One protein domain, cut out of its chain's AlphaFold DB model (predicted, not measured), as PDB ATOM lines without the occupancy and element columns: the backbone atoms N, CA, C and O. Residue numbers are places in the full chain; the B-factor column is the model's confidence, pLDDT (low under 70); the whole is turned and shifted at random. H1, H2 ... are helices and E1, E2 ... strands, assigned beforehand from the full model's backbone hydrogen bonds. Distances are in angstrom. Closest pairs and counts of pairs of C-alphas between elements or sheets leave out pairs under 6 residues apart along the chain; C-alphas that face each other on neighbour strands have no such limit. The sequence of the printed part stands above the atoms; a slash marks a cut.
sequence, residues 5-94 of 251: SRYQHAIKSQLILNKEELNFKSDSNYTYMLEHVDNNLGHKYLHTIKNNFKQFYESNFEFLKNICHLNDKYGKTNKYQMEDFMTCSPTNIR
ATOM      1  N   SER A   5      -3.222 -46.287 -33.932       90.38
ATOM      2  CA  SER A   5      -4.268 -45.257 -33.815       90.38
ATOM      3  C   SER A   5      -4.220 -44.511 -32.481       90.38
ATOM      4  O   SER A   5      -4.427 -43.300 -32.438       90.38
ATOM      5  N   ARG A   6      -3.923 -45.232 -31.391       93.19
ATOM      6  CA  ARG A   6      -3.760 -44.670 -30.044       93.19
ATOM      7  C   ARG A   6      -2.579 -43.699 -29.999       93.19
ATOM      8  O   ARG A   6      -2.731 -42.575 -29.528       93.19
ATOM      9  N   TYR A   7      -1.455 -44.119 -30.567       94.62
ATOM     10  CA  TYR A   7      -0.234 -43.331 -30.692       94.62
ATOM     11  C   TYR A   7      -0.425 -42.074 -31.563       94.62
ATOM     12  O   TYR A   7      -0.150 -40.962 -31.116       94.62
ATOM     13  N   GLN A   8      -0.996 -42.211 -32.763       95.12
ATOM     14  CA  GLN A   8      -1.284 -41.087 -33.663       95.12
ATOM     15  C   GLN A   8      -2.252 -40.079 -33.030       95.12
ATOM     16  O   GLN A   8      -2.075 -38.870 -33.174       95.12
ATOM     17  N   HIS A   9      -3.269 -40.555 -32.306       93.44
ATOM     18  CA  HIS A   9      -4.196 -39.679 -31.594       93.44
ATOM     19  C   HIS A   9      -3.495 -38.888 -30.481       93.44
ATOM     20  O   HIS A   9      -3.704 -37.678 -30.375       93.44
ATOM     21  N   ALA A  10      -2.624 -39.547 -29.706       95.62
ATOM     22  CA  ALA A  10      -1.813 -38.890 -28.685       95.62
ATOM     23  C   ALA A  10      -0.949 -37.777 -29.285       95.62
ATOM     24  O   ALA A  10      -0.865 -36.702 -28.705       95.62
ATOM     25  N   ILE A  11      -0.375 -37.988 -30.474       97.38
ATOM     26  CA  ILE A  11       0.444 -36.979 -31.159       97.38
ATOM     27  C   ILE A  11      -0.387 -35.797 -31.658       97.38
ATOM     28  O   ILE A  11       0.021 -34.651 -31.472       97.38
ATOM     29  N   LYS A  12      -1.558 -36.034 -32.264       96.69
ATOM     30  CA  LYS A  12      -2.395 -34.956 -32.827       96.69
ATOM     31  C   LYS A  12      -2.715 -33.864 -31.807       96.69
ATOM     32  O   LYS A  12      -2.698 -32.688 -32.161       96.69
ATOM     33  N   SER A  13      -2.942 -34.233 -30.544       94.88
ATOM     34  CA  SER A  13      -3.199 -33.266 -29.468       94.88
ATOM     35  C   SER A  13      -1.997 -32.358 -29.161       94.88
ATOM     36  O   SER A  13      -2.174 -31.234 -28.704       94.88
ATOM     37  N   GLN A  14      -0.776 -32.801 -29.466       96.81
ATOM     38  CA  GLN A  14       0.477 -32.084 -29.206       96.81
ATOM     39  C   GLN A  14       0.809 -31.073 -30.304       96.81
ATOM     40  O   GLN A  14       1.507 -30.080 -30.071       96.81
ATOM     41  N   LEU A  15       0.318 -31.310 -31.523       96.88
ATOM     42  CA  LEU A  15       0.638 -30.480 -32.686       96.88
ATOM     43  C   LEU A  15       0.109 -29.046 -32.544       96.88
ATOM     44  O   LEU A  15       0.725 -28.132 -33.086       96.88
ATOM     45  N   ILE A  16      -0.928 -28.827 -31.732       96.12
ATOM     46  CA  ILE A  16      -1.498 -27.498 -31.455       96.12
ATOM     47  C   ILE A  16      -0.861 -26.762 -30.262       96.12
ATOM     48  O   ILE A  16      -1.097 -25.572 -30.094       96.12
ATOM     49  N   LEU A  17      -0.073 -27.449 -29.427       96.75
ATOM     50  CA  LEU A  17       0.517 -26.879 -28.206       96.75
ATOM     51  C   LEU A  17       1.794 -26.085 -28.500       96.75
ATOM     52  O   LEU A  17       2.495 -26.393 -29.457       96.75
ATOM     53  N   ASN A  18       2.190 -25.121 -27.677       96.19
ATOM     54  CA  ASN A  18       3.543 -24.565 -27.798       96.19
ATOM     55  C   ASN A  18       4.591 -25.570 -27.292       96.19
ATOM     56  O   ASN A  18       4.270 -26.524 -26.582       96.19
ATOM     57  N   LYS A  19       5.866 -25.382 -27.657       95.06
ATOM     58  CA  LYS A  19       6.938 -26.339 -27.313       95.06
ATOM     59  C   LYS A  19       7.087 -26.544 -25.797       95.06
ATOM     60  O   LYS A  19       7.335 -27.663 -25.358       95.06
ATOM     61  N   GLU A  20       6.868 -25.499 -24.998       96.56
ATOM     62  CA  GLU A  20       6.889 -25.536 -23.529       96.56
ATOM     63  C   GLU A  20       5.717 -26.330 -22.924       96.56
ATOM     64  O   GLU A  20       5.793 -26.802 -21.789       96.56
ATOM     65  N   GLU A  21       4.627 -26.490 -23.675       97.19
ATOM     66  CA  GLU A  21       3.389 -27.125 -23.218       97.19
ATOM     67  C   GLU A  21       3.322 -28.617 -23.573       97.19
ATOM     68  O   GLU A  21       2.543 -29.351 -22.958       97.19
ATOM     69  N   LEU A  22       4.168 -29.073 -24.510       97.69
ATOM     70  CA  LEU A  22       4.272 -30.469 -24.941       97.69
ATOM     71  C   LEU A  22       4.395 -31.417 -23.743       97.69
ATOM     72  O   LEU A  22       5.229 -31.214 -22.856       97.69
ATOM     73  N   ASN A  23       3.602 -32.490 -23.742       97.12
ATOM     74  CA  ASN A  23       3.551 -33.465 -22.648       97.12
ATOM     75  C   ASN A  23       3.532 -34.937 -23.108       97.12
ATOM     76  O   ASN A  23       3.370 -35.837 -22.284       97.12
ATOM     77  N   PHE A  24       3.744 -35.188 -24.402       97.44
ATOM     78  CA  PHE A  24       3.676 -36.519 -25.011       97.44
ATOM     79  C   PHE A  24       4.560 -37.586 -24.357       97.44
ATOM     80  O   PHE A  24       4.153 -38.739 -24.295       97.44
ATOM     81  N   LYS A  25       5.729 -37.239 -23.800       97.25
ATOM     82  CA  LYS A  25       6.620 -38.209 -23.136       97.25
ATOM     83  C   LYS A  25       6.065 -38.721 -21.794       97.25
ATOM     84  O   LYS A  25       6.642 -39.637 -21.220       97.25
ATOM     85  N   SER A  26       4.962 -38.152 -21.302       95.56
ATOM     86  CA  SER A  26       4.213 -38.638 -20.128       95.56
ATOM     87  C   SER A  26       2.826 -39.193 -20.458       95.56
ATOM     88  O   SER A  26       2.177 -39.763 -19.581       95.56
ATOM     89  N   ASP A  27       2.344 -39.042 -21.695       96.06
ATOM     90  CA  ASP A  27       1.013 -39.515 -22.074       96.06
ATOM     91  C   ASP A  27       1.028 -41.037 -22.230       96.06
ATOM     92  O   ASP A  27       1.712 -41.562 -23.098       96.06
ATOM     93  N   SER A  28       0.222 -41.759 -21.450       95.19
ATOM     94  CA  SER A  28       0.093 -43.223 -21.550       95.19
ATOM     95  C   SER A  28      -0.259 -43.742 -22.956       95.19
ATOM     96  O   SER A  28       0.071 -44.877 -23.307       95.19
ATOM     97  N   ASN A  29      -0.947 -42.930 -23.767       95.00
ATOM     98  CA  ASN A  29      -1.288 -43.235 -25.156       95.00
ATOM     99  C   ASN A  29      -0.105 -43.054 -26.109       95.00
ATOM    100  O   ASN A  29      -0.151 -43.553 -27.226       95.00
ATOM    101  N   TYR A  30       0.947 -42.374 -25.672       95.62
ATOM    102  CA  TYR A  30       2.226 -42.284 -26.357       95.62
ATOM    103  C   TYR A  30       3.220 -43.301 -25.782       95.62
ATOM    104  O   TYR A  30       3.895 -44.015 -26.526       95.62
ATOM    105  N   THR A  31       3.266 -43.411 -24.449       94.81
ATOM    106  CA  THR A  31       4.310 -44.150 -23.745       94.81
ATOM    107  C   THR A  31       4.187 -45.664 -23.851       94.81
ATOM    108  O   THR A  31       5.111 -46.372 -23.494       94.81
ATOM    109  N   TYR A  32       3.075 -46.201 -24.362       91.19
ATOM    110  CA  TYR A  32       3.003 -47.633 -24.679       91.19
ATOM    111  C   TYR A  32       3.857 -48.013 -25.903       91.19
ATOM    112  O   TYR A  32       4.203 -49.179 -26.050       91.19
ATOM    113  N   MET A  33       4.155 -47.046 -26.781       91.50
ATOM    114  CA  MET A  33       4.911 -47.245 -28.022       91.50
ATOM    115  C   MET A  33       6.356 -46.750 -27.882       91.50
ATOM    116  O   MET A  33       7.299 -47.438 -28.246       91.50
ATOM    117  N   LEU A  34       6.557 -45.564 -27.304       92.56
ATOM    118  CA  LEU A  34       7.872 -44.926 -27.122       92.56
ATOM    119  C   LEU A  34       8.047 -44.490 -25.665       92.56
ATOM    120  O   LEU A  34       7.108 -44.594 -24.907       92.56
ATOM    121  N   GLU A  35       9.221 -44.020 -25.233       92.50
ATOM    122  CA  GLU A  35       9.437 -43.592 -23.827       92.50
ATOM    123  C   GLU A  35       9.030 -44.644 -22.757       92.50
ATOM    124  O   GLU A  35       8.701 -44.299 -21.626       92.50
ATOM    125  N   HIS A  36       9.062 -45.938 -23.103       90.25
ATOM    126  CA  HIS A  36       8.680 -47.057 -22.227       90.25
ATOM    127  C   HIS A  36       9.867 -47.721 -21.513       90.25
ATOM    128  O   HIS A  36       9.697 -48.761 -20.878       90.25
ATOM    129  N   VAL A  37      11.081 -47.177 -21.647       92.56
ATOM    130  CA  VAL A  37      12.261 -47.748 -20.987       92.56
ATOM    131  C   VAL A  37      12.098 -47.586 -19.481       92.56
ATOM    132  O   VAL A  37      11.976 -46.466 -18.982       92.56
ATOM    133  N   ASP A  38      12.099 -48.701 -18.755       93.69
ATOM    134  CA  ASP A  38      12.029 -48.674 -17.300       93.69
ATOM    135  C   ASP A  38      13.376 -48.292 -16.662       93.69
ATOM    136  O   ASP A  38      14.434 -48.288 -17.298       93.69
ATOM    137  N   ASN A  39      13.338 -47.965 -15.368       94.62
ATOM    138  CA  ASN A  39      14.527 -47.531 -14.642       94.62
ATOM    139  C   ASN A  39      15.629 -48.607 -14.598       94.62
ATOM    140  O   ASN A  39      16.806 -48.289 -14.747       94.62
ATOM    141  N   ASN A  40      15.268 -49.883 -14.433       95.44
ATOM    142  CA  ASN A  40      16.246 -50.969 -14.339       95.44
ATOM    143  C   ASN A  40      17.003 -51.140 -15.657       95.44
ATOM    144  O   ASN A  40      18.217 -51.344 -15.657       95.44
ATOM    145  N   LEU A  41      16.295 -51.046 -16.780       94.62
ATOM    146  CA  LEU A  41      16.899 -51.113 -18.101       94.62
ATOM    147  C   LEU A  41      17.760 -49.871 -18.385       94.62
ATOM    148  O   LEU A  41      18.864 -50.010 -18.907       94.62
ATOM    149  N   GLY A  42      17.332 -48.687 -17.931       97.06
ATOM    150  CA  GLY A  42      18.160 -47.472 -17.928       97.06
ATOM    151  C   GLY A  42      19.508 -47.660 -17.221       97.06
ATOM    152  O   GLY A  42      20.552 -47.348 -17.794       97.06
ATOM    153  N   HIS A  43      19.510 -48.251 -16.021       96.69
ATOM    154  CA  HIS A  43      20.743 -48.583 -15.294       96.69
ATOM    155  C   HIS A  43      21.630 -49.577 -16.054       96.69
ATOM    156  O   HIS A  43      22.847 -49.395 -16.116       96.69
ATOM    157  N   LYS A  44      21.040 -50.602 -16.682       96.62
ATOM    158  CA  LYS A  44      21.799 -51.562 -17.502       96.62
ATOM    159  C   LYS A  44      22.489 -50.881 -18.680       96.62
ATOM    160  O   LYS A  44      23.674 -51.124 -18.900       96.62
ATOM    161  N   TYR A  45      21.793 -49.993 -19.392       97.19
ATOM    162  CA  TYR A  45      22.405 -49.221 -20.472       97.19
ATOM    163  C   TYR A  45      23.531 -48.323 -19.962       97.19
ATOM    164  O   TYR A  45      24.603 -48.298 -20.565       97.19
ATOM    165  N   LEU A  46      23.336 -47.635 -18.831       97.81
ATOM    166  CA  LEU A  46      24.373 -46.782 -18.249       97.81
ATOM    167  C   LEU A  46      25.616 -47.598 -17.883       97.81
ATOM    168  O   LEU A  46      26.737 -47.180 -18.169       97.81
ATOM    169  N   HIS A  47      25.426 -48.780 -17.302       97.19
ATOM    170  CA  HIS A  47      26.516 -49.694 -16.989       97.19
ATOM    171  C   HIS A  47      27.270 -50.137 -18.251       97.19
ATOM    172  O   HIS A  47      28.500 -50.095 -18.283       97.19
ATOM    173  N   THR A  48      26.551 -50.490 -19.321       96.50
ATOM    174  CA  THR A  48      27.159 -50.809 -20.620       96.50
ATOM    175  C   THR A  48      27.963 -49.633 -21.176       96.50
ATOM    176  O   THR A  48      29.088 -49.840 -21.622       96.50
ATOM    177  N   ILE A  49      27.442 -48.403 -21.095       97.75
ATOM    178  CA  ILE A  49      28.154 -47.196 -21.540       97.75
ATOM    179  C   ILE A  49      29.453 -47.008 -20.748       97.75
ATOM    180  O   ILE A  49      30.524 -46.878 -21.339       97.75
ATOM    181  N   LYS A  50      29.378 -47.048 -19.413       97.31
ATOM    182  CA  LYS A  50      30.538 -46.868 -18.526       97.31
ATOM    183  C   LYS A  50      31.629 -47.914 -18.749       97.31
ATOM    184  O   LYS A  50      32.805 -47.597 -18.593       97.31
ATOM    185  N   ASN A  51      31.255 -49.142 -19.105       96.12
ATOM    186  CA  ASN A  51      32.211 -50.223 -19.324       96.12
ATOM    187  C   ASN A  51      32.804 -50.194 -20.735       96.12
ATOM    188  O   ASN A  51      34.023 -50.201 -20.889       96.12
ATOM    189  N   ASN A  52      31.951 -50.150 -21.759       95.81
ATOM    190  CA  ASN A  52      32.376 -50.330 -23.148       95.81
ATOM    191  C   ASN A  52      32.916 -49.034 -23.761       95.81
ATOM    192  O   ASN A  52      33.760 -49.080 -24.648       95.81
ATOM    193  N   PHE A  53      32.475 -47.880 -23.253       97.06
ATOM    194  CA  PHE A  53      32.844 -46.554 -23.750       97.06
ATOM    195  C   PHE A  53      33.498 -45.709 -22.654       97.06
ATOM    196  O   PHE A  53      33.389 -44.484 -22.668       97.06
ATOM    197  N   LYS A  54      34.184 -46.351 -21.696       97.38
ATOM    198  CA  LYS A  54      34.719 -45.715 -20.481       97.38
ATOM    199  C   LYS A  54      35.447 -44.400 -20.753       97.38
ATOM    200  O   LYS A  54      35.084 -43.368 -20.202       97.38
ATOM    201  N   GLN A  55      36.449 -44.433 -21.632       97.88
ATOM    202  CA  GLN A  55      37.266 -43.256 -21.929       97.88
ATOM    203  C   GLN A  55      36.430 -42.122 -22.539       97.88
ATOM    204  O   GLN A  55      36.594 -40.963 -22.153       97.88
ATOM    205  N   PHE A  56      35.526 -42.452 -23.468       98.06
ATOM    206  CA  PHE A  56      34.634 -41.474 -24.087       98.06
ATOM    207  C   PHE A  56      33.674 -40.871 -23.054       98.06
ATOM    208  O   PHE A  56      33.522 -39.651 -22.997       98.06
ATOM    209  N   TYR A  57      33.068 -41.714 -22.217       98.31
ATOM    210  CA  TYR A  57      32.148 -41.311 -21.160       98.31
ATOM    211  C   TYR A  57      32.817 -40.377 -20.147       98.31
ATOM    212  O   TYR A  57      32.301 -39.294 -19.889       98.31
ATOM    213  N   GLU A  58      33.985 -40.755 -19.619       98.12
ATOM    214  CA  GLU A  58      34.730 -39.951 -18.641       98.12
ATOM    215  C   GLU A  58      35.175 -38.607 -19.236       98.12
ATOM    216  O   GLU A  58      35.023 -37.569 -18.595       98.12
ATOM    217  N   SER A  59      35.653 -38.598 -20.486       98.38
ATOM    218  CA  SER A  59      36.136 -37.371 -21.141       98.38
ATOM    219  C   SER A  59      35.017 -36.390 -21.504       98.38
ATOM    220  O   SER A  59      35.271 -35.194 -21.622       98.38
ATOM    221  N   ASN A  60      33.783 -36.875 -21.678       98.50
ATOM    222  CA  ASN A  60      32.644 -36.077 -22.143       98.50
ATOM    223  C   ASN A  60      31.494 -36.005 -21.123       98.50
ATOM    224  O   ASN A  60      30.386 -35.605 -21.472       98.50
ATOM    225  N   PHE A  61      31.734 -36.378 -19.865       98.31
ATOM    226  CA  PHE A  61      30.698 -36.601 -18.852       98.31
ATOM    227  C   PHE A  61      29.678 -35.453 -18.722       98.31
ATOM    228  O   PHE A  61      28.469 -35.673 -18.807       98.31
ATOM    229  N   GLU A  62      30.143 -34.208 -18.583       98.50
ATOM    230  CA  GLU A  62      29.251 -33.045 -18.446       98.50
ATOM    231  C   GLU A  62      28.504 -32.707 -19.745       98.50
ATOM    232  O   GLU A  62      27.335 -32.317 -19.710       98.50
ATOM    233  N   PHE A  63      29.130 -32.930 -20.904       98.69
ATOM    234  CA  PHE A  63      28.455 -32.794 -22.194       98.69
ATOM    235  C   PHE A  63      27.312 -33.812 -22.327       98.69
ATOM    236  O   PHE A  63      26.195 -33.445 -22.695       98.69
ATOM    237  N   LEU A  64      27.562 -35.070 -21.948       98.69
ATOM    238  CA  LEU A  64      26.565 -36.142 -21.968       98.69
ATOM    239  C   LEU A  64      25.375 -35.850 -21.036       98.69
ATOM    240  O   LEU A  64      24.223 -36.114 -21.392       98.69
ATOM    241  N   LYS A  65      25.621 -35.245 -19.869       98.69
ATOM    242  CA  LYS A  65      24.545 -34.776 -18.979       98.69
ATOM    243  C   LYS A  65      23.733 -33.652 -19.614       98.69
ATOM    244  O   LYS A  65      22.503 -33.655 -19.543       98.69
ATOM    245  N   ASN A  66      24.403 -32.707 -20.270       98.56
ATOM    246  CA  ASN A  66      23.739 -31.586 -20.922       98.56
ATOM    247  C   ASN A  66      22.826 -32.032 -22.078       98.56
ATOM    248  O   ASN A  66      21.690 -31.573 -22.157       98.56
ATOM    249  N   ILE A  67      23.256 -32.965 -22.936       98.38
ATOM    250  CA  ILE A  67      22.386 -33.467 -24.019       98.38
ATOM    251  C   ILE A  67      21.154 -34.201 -23.465       98.38
ATOM    252  O   ILE A  67      20.044 -33.979 -23.945       98.38
ATOM    253  N   CYS A  68      21.301 -34.986 -22.391       98.44
ATOM    254  CA  CYS A  68      20.164 -35.627 -21.725       98.44
ATOM    255  C   CYS A  68      19.203 -34.581 -21.140       98.44
ATOM    256  O   CYS A  68      17.987 -34.695 -21.291       98.44
ATOM    257  N   HIS A  69      19.741 -33.525 -20.523       98.38
ATOM    258  CA  HIS A  69      18.947 -32.404 -20.025       98.38
ATOM    259  C   HIS A  69      18.160 -31.703 -21.145       98.38
ATOM    260  O   HIS A  69      16.977 -31.409 -20.969       98.38
ATOM    261  N   LEU A  70      18.793 -31.463 -22.298       98.38
ATOM    262  CA  LEU A  70      18.152 -30.843 -23.458       98.38
ATOM    263  C   LEU A  70      17.032 -31.717 -24.035       98.38
ATOM    264  O   LEU A  70      15.937 -31.206 -24.270       98.38
ATOM    265  N   ASN A  71      17.248 -33.027 -24.187       98.06
ATOM    266  CA  ASN A  71      16.193 -33.937 -24.649       98.06
ATOM    267  C   ASN A  71      15.013 -33.988 -23.652       98.06
ATOM    268  O   ASN A  71      13.840 -34.039 -24.032       98.06
ATOM    269  N   ASP A  72      15.290 -33.890 -22.357       97.81
ATOM    270  CA  ASP A  72      14.271 -33.866 -21.304       97.81
ATOM    271  C   ASP A  72      13.539 -32.523 -21.154       97.81
ATOM    272  O   ASP A  72      12.596 -32.426 -20.358       97.81
ATOM    273  N   LYS A  73      13.971 -31.481 -21.873       97.62
ATOM    274  CA  LYS A  73      13.434 -30.120 -21.746       97.62
ATOM    275  C   LYS A  73      11.980 -30.011 -22.202       97.62
ATOM    276  O   LYS A  73      11.211 -29.263 -21.604       97.62
ATOM    277  N   TYR A  74      11.604 -30.752 -23.243       97.56
ATOM    278  CA  TYR A  74      10.273 -30.705 -23.851       97.56
ATOM    279  C   TYR A  74       9.595 -32.078 -23.823       97.56
ATOM    280  O   TYR A  74      10.255 -33.118 -23.873       97.56
ATOM    281  N   GLY A  75       8.261 -32.086 -23.755       96.75
ATOM    282  CA  GLY A  75       7.460 -33.312 -23.776       96.75
ATOM    283  C   GLY A  75       7.155 -33.917 -22.402       96.75
ATOM    284  O   GLY A  75       6.422 -34.896 -22.358       96.75
ATOM    285  N   LYS A  76       7.662 -33.341 -21.300       96.44
ATOM    286  CA  LYS A  76       7.419 -33.770 -19.902       96.44
ATOM    287  C   LYS A  76       7.647 -35.270 -19.675       96.44
ATOM    288  O   LYS A  76       6.719 -35.999 -19.367       96.44
ATOM    289  N   THR A  77       8.877 -35.745 -19.833       96.62
ATOM    290  CA  THR A  77       9.202 -37.159 -19.568       96.62
ATOM    291  C   THR A  77       9.285 -37.480 -18.074       96.62
ATOM    292  O   THR A  77       9.580 -36.604 -17.251       96.62
ATOM    293  N   ASN A  78       9.069 -38.751 -17.735       95.62
ATOM    294  CA  ASN A  78       9.340 -39.287 -16.405       95.62
ATOM    295  C   ASN A  78      10.854 -39.439 -16.208       95.62
ATOM    296  O   ASN A  78      11.559 -39.907 -17.099       95.62
ATOM    297  N   LYS A  79      11.362 -39.053 -15.035       97.00
ATOM    298  CA  LYS A  79      12.800 -39.046 -14.738       97.00
ATOM    299  C   LYS A  79      13.103 -39.844 -13.486       97.00
ATOM    300  O   LYS A  79      12.334 -39.811 -12.528       97.00
ATOM    301  N   TYR A  80      14.261 -40.489 -13.487       97.25
ATOM    302  CA  TYR A  80      14.760 -41.276 -12.366       97.25
ATOM    303  C   TYR A  80      16.237 -40.962 -12.138       97.25
ATOM    304  O   TYR A  80      16.928 -40.499 -13.046       97.25
ATOM    305  N   GLN A  81      16.717 -41.177 -10.914       97.75
ATOM    306  CA  GLN A  81      18.124 -40.973 -10.584       97.75
ATOM    307  C   GLN A  81      18.981 -42.100 -11.181       97.75
ATOM    308  O   GLN A  81      18.933 -43.231 -10.705       97.75
ATOM    309  N   MET A  82      19.799 -41.770 -12.183       96.69
ATOM    310  CA  MET A  82      20.714 -42.693 -12.860       96.69
ATOM    311  C   MET A  82      22.069 -42.739 -12.142       96.69
ATOM    312  O   MET A  82      23.041 -42.147 -12.604       96.69
ATOM    313  N   GLU A  83      22.130 -43.413 -10.991       93.31
ATOM    314  CA  GLU A  83      23.359 -43.565 -10.185       93.31
ATOM    315  C   GLU A  83      24.068 -42.215  -9.929       93.31
ATOM    316  O   GLU A  83      23.468 -41.290  -9.383       93.31
ATOM    317  N   ASP A  84      25.341 -42.107 -10.310       92.88
ATOM    318  CA  ASP A  84      26.230 -40.950 -10.219       92.88
ATOM    319  C   ASP A  84      26.169 -40.035 -11.459       92.88
ATOM    320  O   ASP A  84      26.863 -39.021 -11.497       92.88
ATOM    321  N   PHE A  85      25.348 -40.358 -12.466       97.81
ATOM    322  CA  PHE A  85      25.263 -39.602 -13.716       97.81
ATOM    323  C   PHE A  85      24.368 -38.360 -13.572       97.81
ATOM    324  O   PHE A  85      24.867 -37.234 -13.485       97.81
ATOM    325  N   MET A  86      23.041 -38.539 -13.535       97.94
ATOM    326  CA  MET A  86      22.054 -37.467 -13.320       97.94
ATOM    327  C   MET A  86      20.634 -38.018 -13.098       97.94
ATOM    328  O   MET A  86      20.374 -39.195 -13.323       97.94
ATOM    329  N   THR A  87      19.681 -37.154 -12.734       98.38
ATOM    330  CA  THR A  87      18.246 -37.457 -12.874       98.38
ATOM    331  C   THR A  87      17.788 -37.180 -14.312       98.38
ATOM    332  O   THR A  87      17.768 -36.020 -14.729       98.38
ATOM    333  N   CYS A  88      17.395 -38.211 -15.066       98.12
ATOM    334  CA  CYS A  88      16.883 -38.067 -16.437       98.12
ATOM    335  C   CYS A  88      15.960 -39.228 -16.853       98.12
ATOM    336  O   CYS A  88      15.763 -40.176 -16.087       98.12
ATOM    337  N   SER A  89      15.359 -39.145 -18.047       97.88
ATOM    338  CA  SER A  89      14.606 -40.268 -18.630       97.88
ATOM    339  C   SER A  89      15.518 -41.476 -18.906       97.88
ATOM    340  O   SER A  89      16.570 -41.301 -19.528       97.88
ATOM    341  N   PRO A  90      15.117 -42.715 -18.554       97.75
ATOM    342  CA  PRO A  90      15.839 -43.931 -18.940       97.75
ATOM    343  C   PRO A  90      15.996 -44.071 -20.462       97.75
ATOM    344  O   PRO A  90      16.985 -44.621 -20.948       97.75
ATOM    345  N   THR A  91      15.059 -43.504 -21.227       97.38
ATOM    346  CA  THR A  91      15.107 -43.485 -22.693       97.38
ATOM    347  C   THR A  91      16.293 -42.674 -23.220       97.38
ATOM    348  O   THR A  91      16.857 -43.038 -24.250       97.38
ATOM    349  N   ASN A  92      16.751 -41.641 -22.499       98.12
ATOM    350  CA  ASN A  92      17.978 -40.926 -22.867       98.12
ATOM    351  C   ASN A  92      19.196 -41.837 -22.834       98.12
ATOM    352  O   ASN A  92      20.044 -41.756 -23.714       98.12
ATOM    353  N   ILE A  93      19.283 -42.707 -21.827       98.31
ATOM    354  CA  ILE A  93      20.423 -43.612 -21.689       98.31
ATOM    355  C   ILE A  93      20.417 -44.641 -22.825       98.31
ATOM    356  O   ILE A  93      21.474 -44.950 -23.372       98.31
ATOM    357  N   ARG A  94      19.228 -45.093 -23.255       97.38
ATOM    358  CA  ARG A  94      19.081 -45.922 -24.460       97.38
ATOM    359  C   ARG A  94      19.581 -45.199 -25.711       97.38
ATOM    360  O   ARG A  94      20.404 -45.753 -26.431       97.38
TER     361      ARG A  94
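What this domain is: This is residues 5 to 94 of the 251 residues of an uncharacterized protein of viral metagenome (UniProt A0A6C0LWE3). A small hairpin of two strands, E1 and E2, covers one side of a U made by the helices H3, H4 and H5, with the short helix H6 in the gap between H3 and H5. At the other end of the length, H1 and the short H2 make a small separate group, joined to H3 of the U by one stretch of 7 residues with no named element. The printed part has 90 residues, with six named helices and two named strands in the order H1, H2, H3, H4, H5, E1, E2, H6; the two strands are antiparallel and the class is mostly helix. It is only just compact, close to loose, with a radius of gyration of the C-alphas of 14.5 A, and elongated, spanning 42 by 23 by 17 A.

How they stand to each other: E1, residues 80 to 82, and E2, residues 86 to 88, are antiparallel neighbours in a hairpin, their directions at 139 degrees; N 82 and O 86 are 2.9 A apart and N 80 and O 88 3.0 A, both within hydrogen-bond range. The closest C-alphas of E1 and H3, residues 39 to 52, are those of Met 82 and His 43, 6.4 A apart. Those of E2 and H5, residues 61 to 71, are Cys 88 and Cys 68, 6.7 A apart. H6, residues 90 to 94, touches H3, closest at the C-alphas of Pro 90 and Gly 42, 4.4 A. H6 and H5 only just touch, with 3 pairs of C-alphas within 8 A, the closest being those of Asn 92 and Cys 68, 5.8 A. H3 and H5 are apart. H4, residues 54 to 59, is close to H3 but not clearly touching, the closest C-alphas, of Tyr 57 and Lys 50, being 6.4 A apart; their lines are about perpendicular, at 90 degrees. H1, residues 5 to 15, touches H2, residues 28 to 31, closest at the C-alphas of Tyr 7 and Tyr 30, 5.1 A. H2 and H3 are apart. In H3, H4, H5 and H6 every O i to N i+4 pair is within hydrogen-bond range, in H1 5 of 7; H2 is too short for such a pair.

Where its parts are: E1 and E2 are each 6.1 A from first to last C-alpha. H3 is 20.0 A long, H5 15.8 A, H1 15.6 A, H4 8.5 A, H6 6.7 A and H2 4.8 A. H1 begins at C-alpha 5, (-4.268, -45.257, -33.815); E1 begins at C-alpha 80, (14.760, -41.276, -12.366); H6 ends at C-alpha 94, (19.081, -45.922, -24.460).

The domain as a whole: The two C-alphas farthest apart, those of Ser 5 and Gln 55, are 43.2 A apart. The printed part has no cut. The link from H1 to H2, residues 16 to 27, is long. The mean pLDDT of the printed part is 96.4, and no printed residue is under 70.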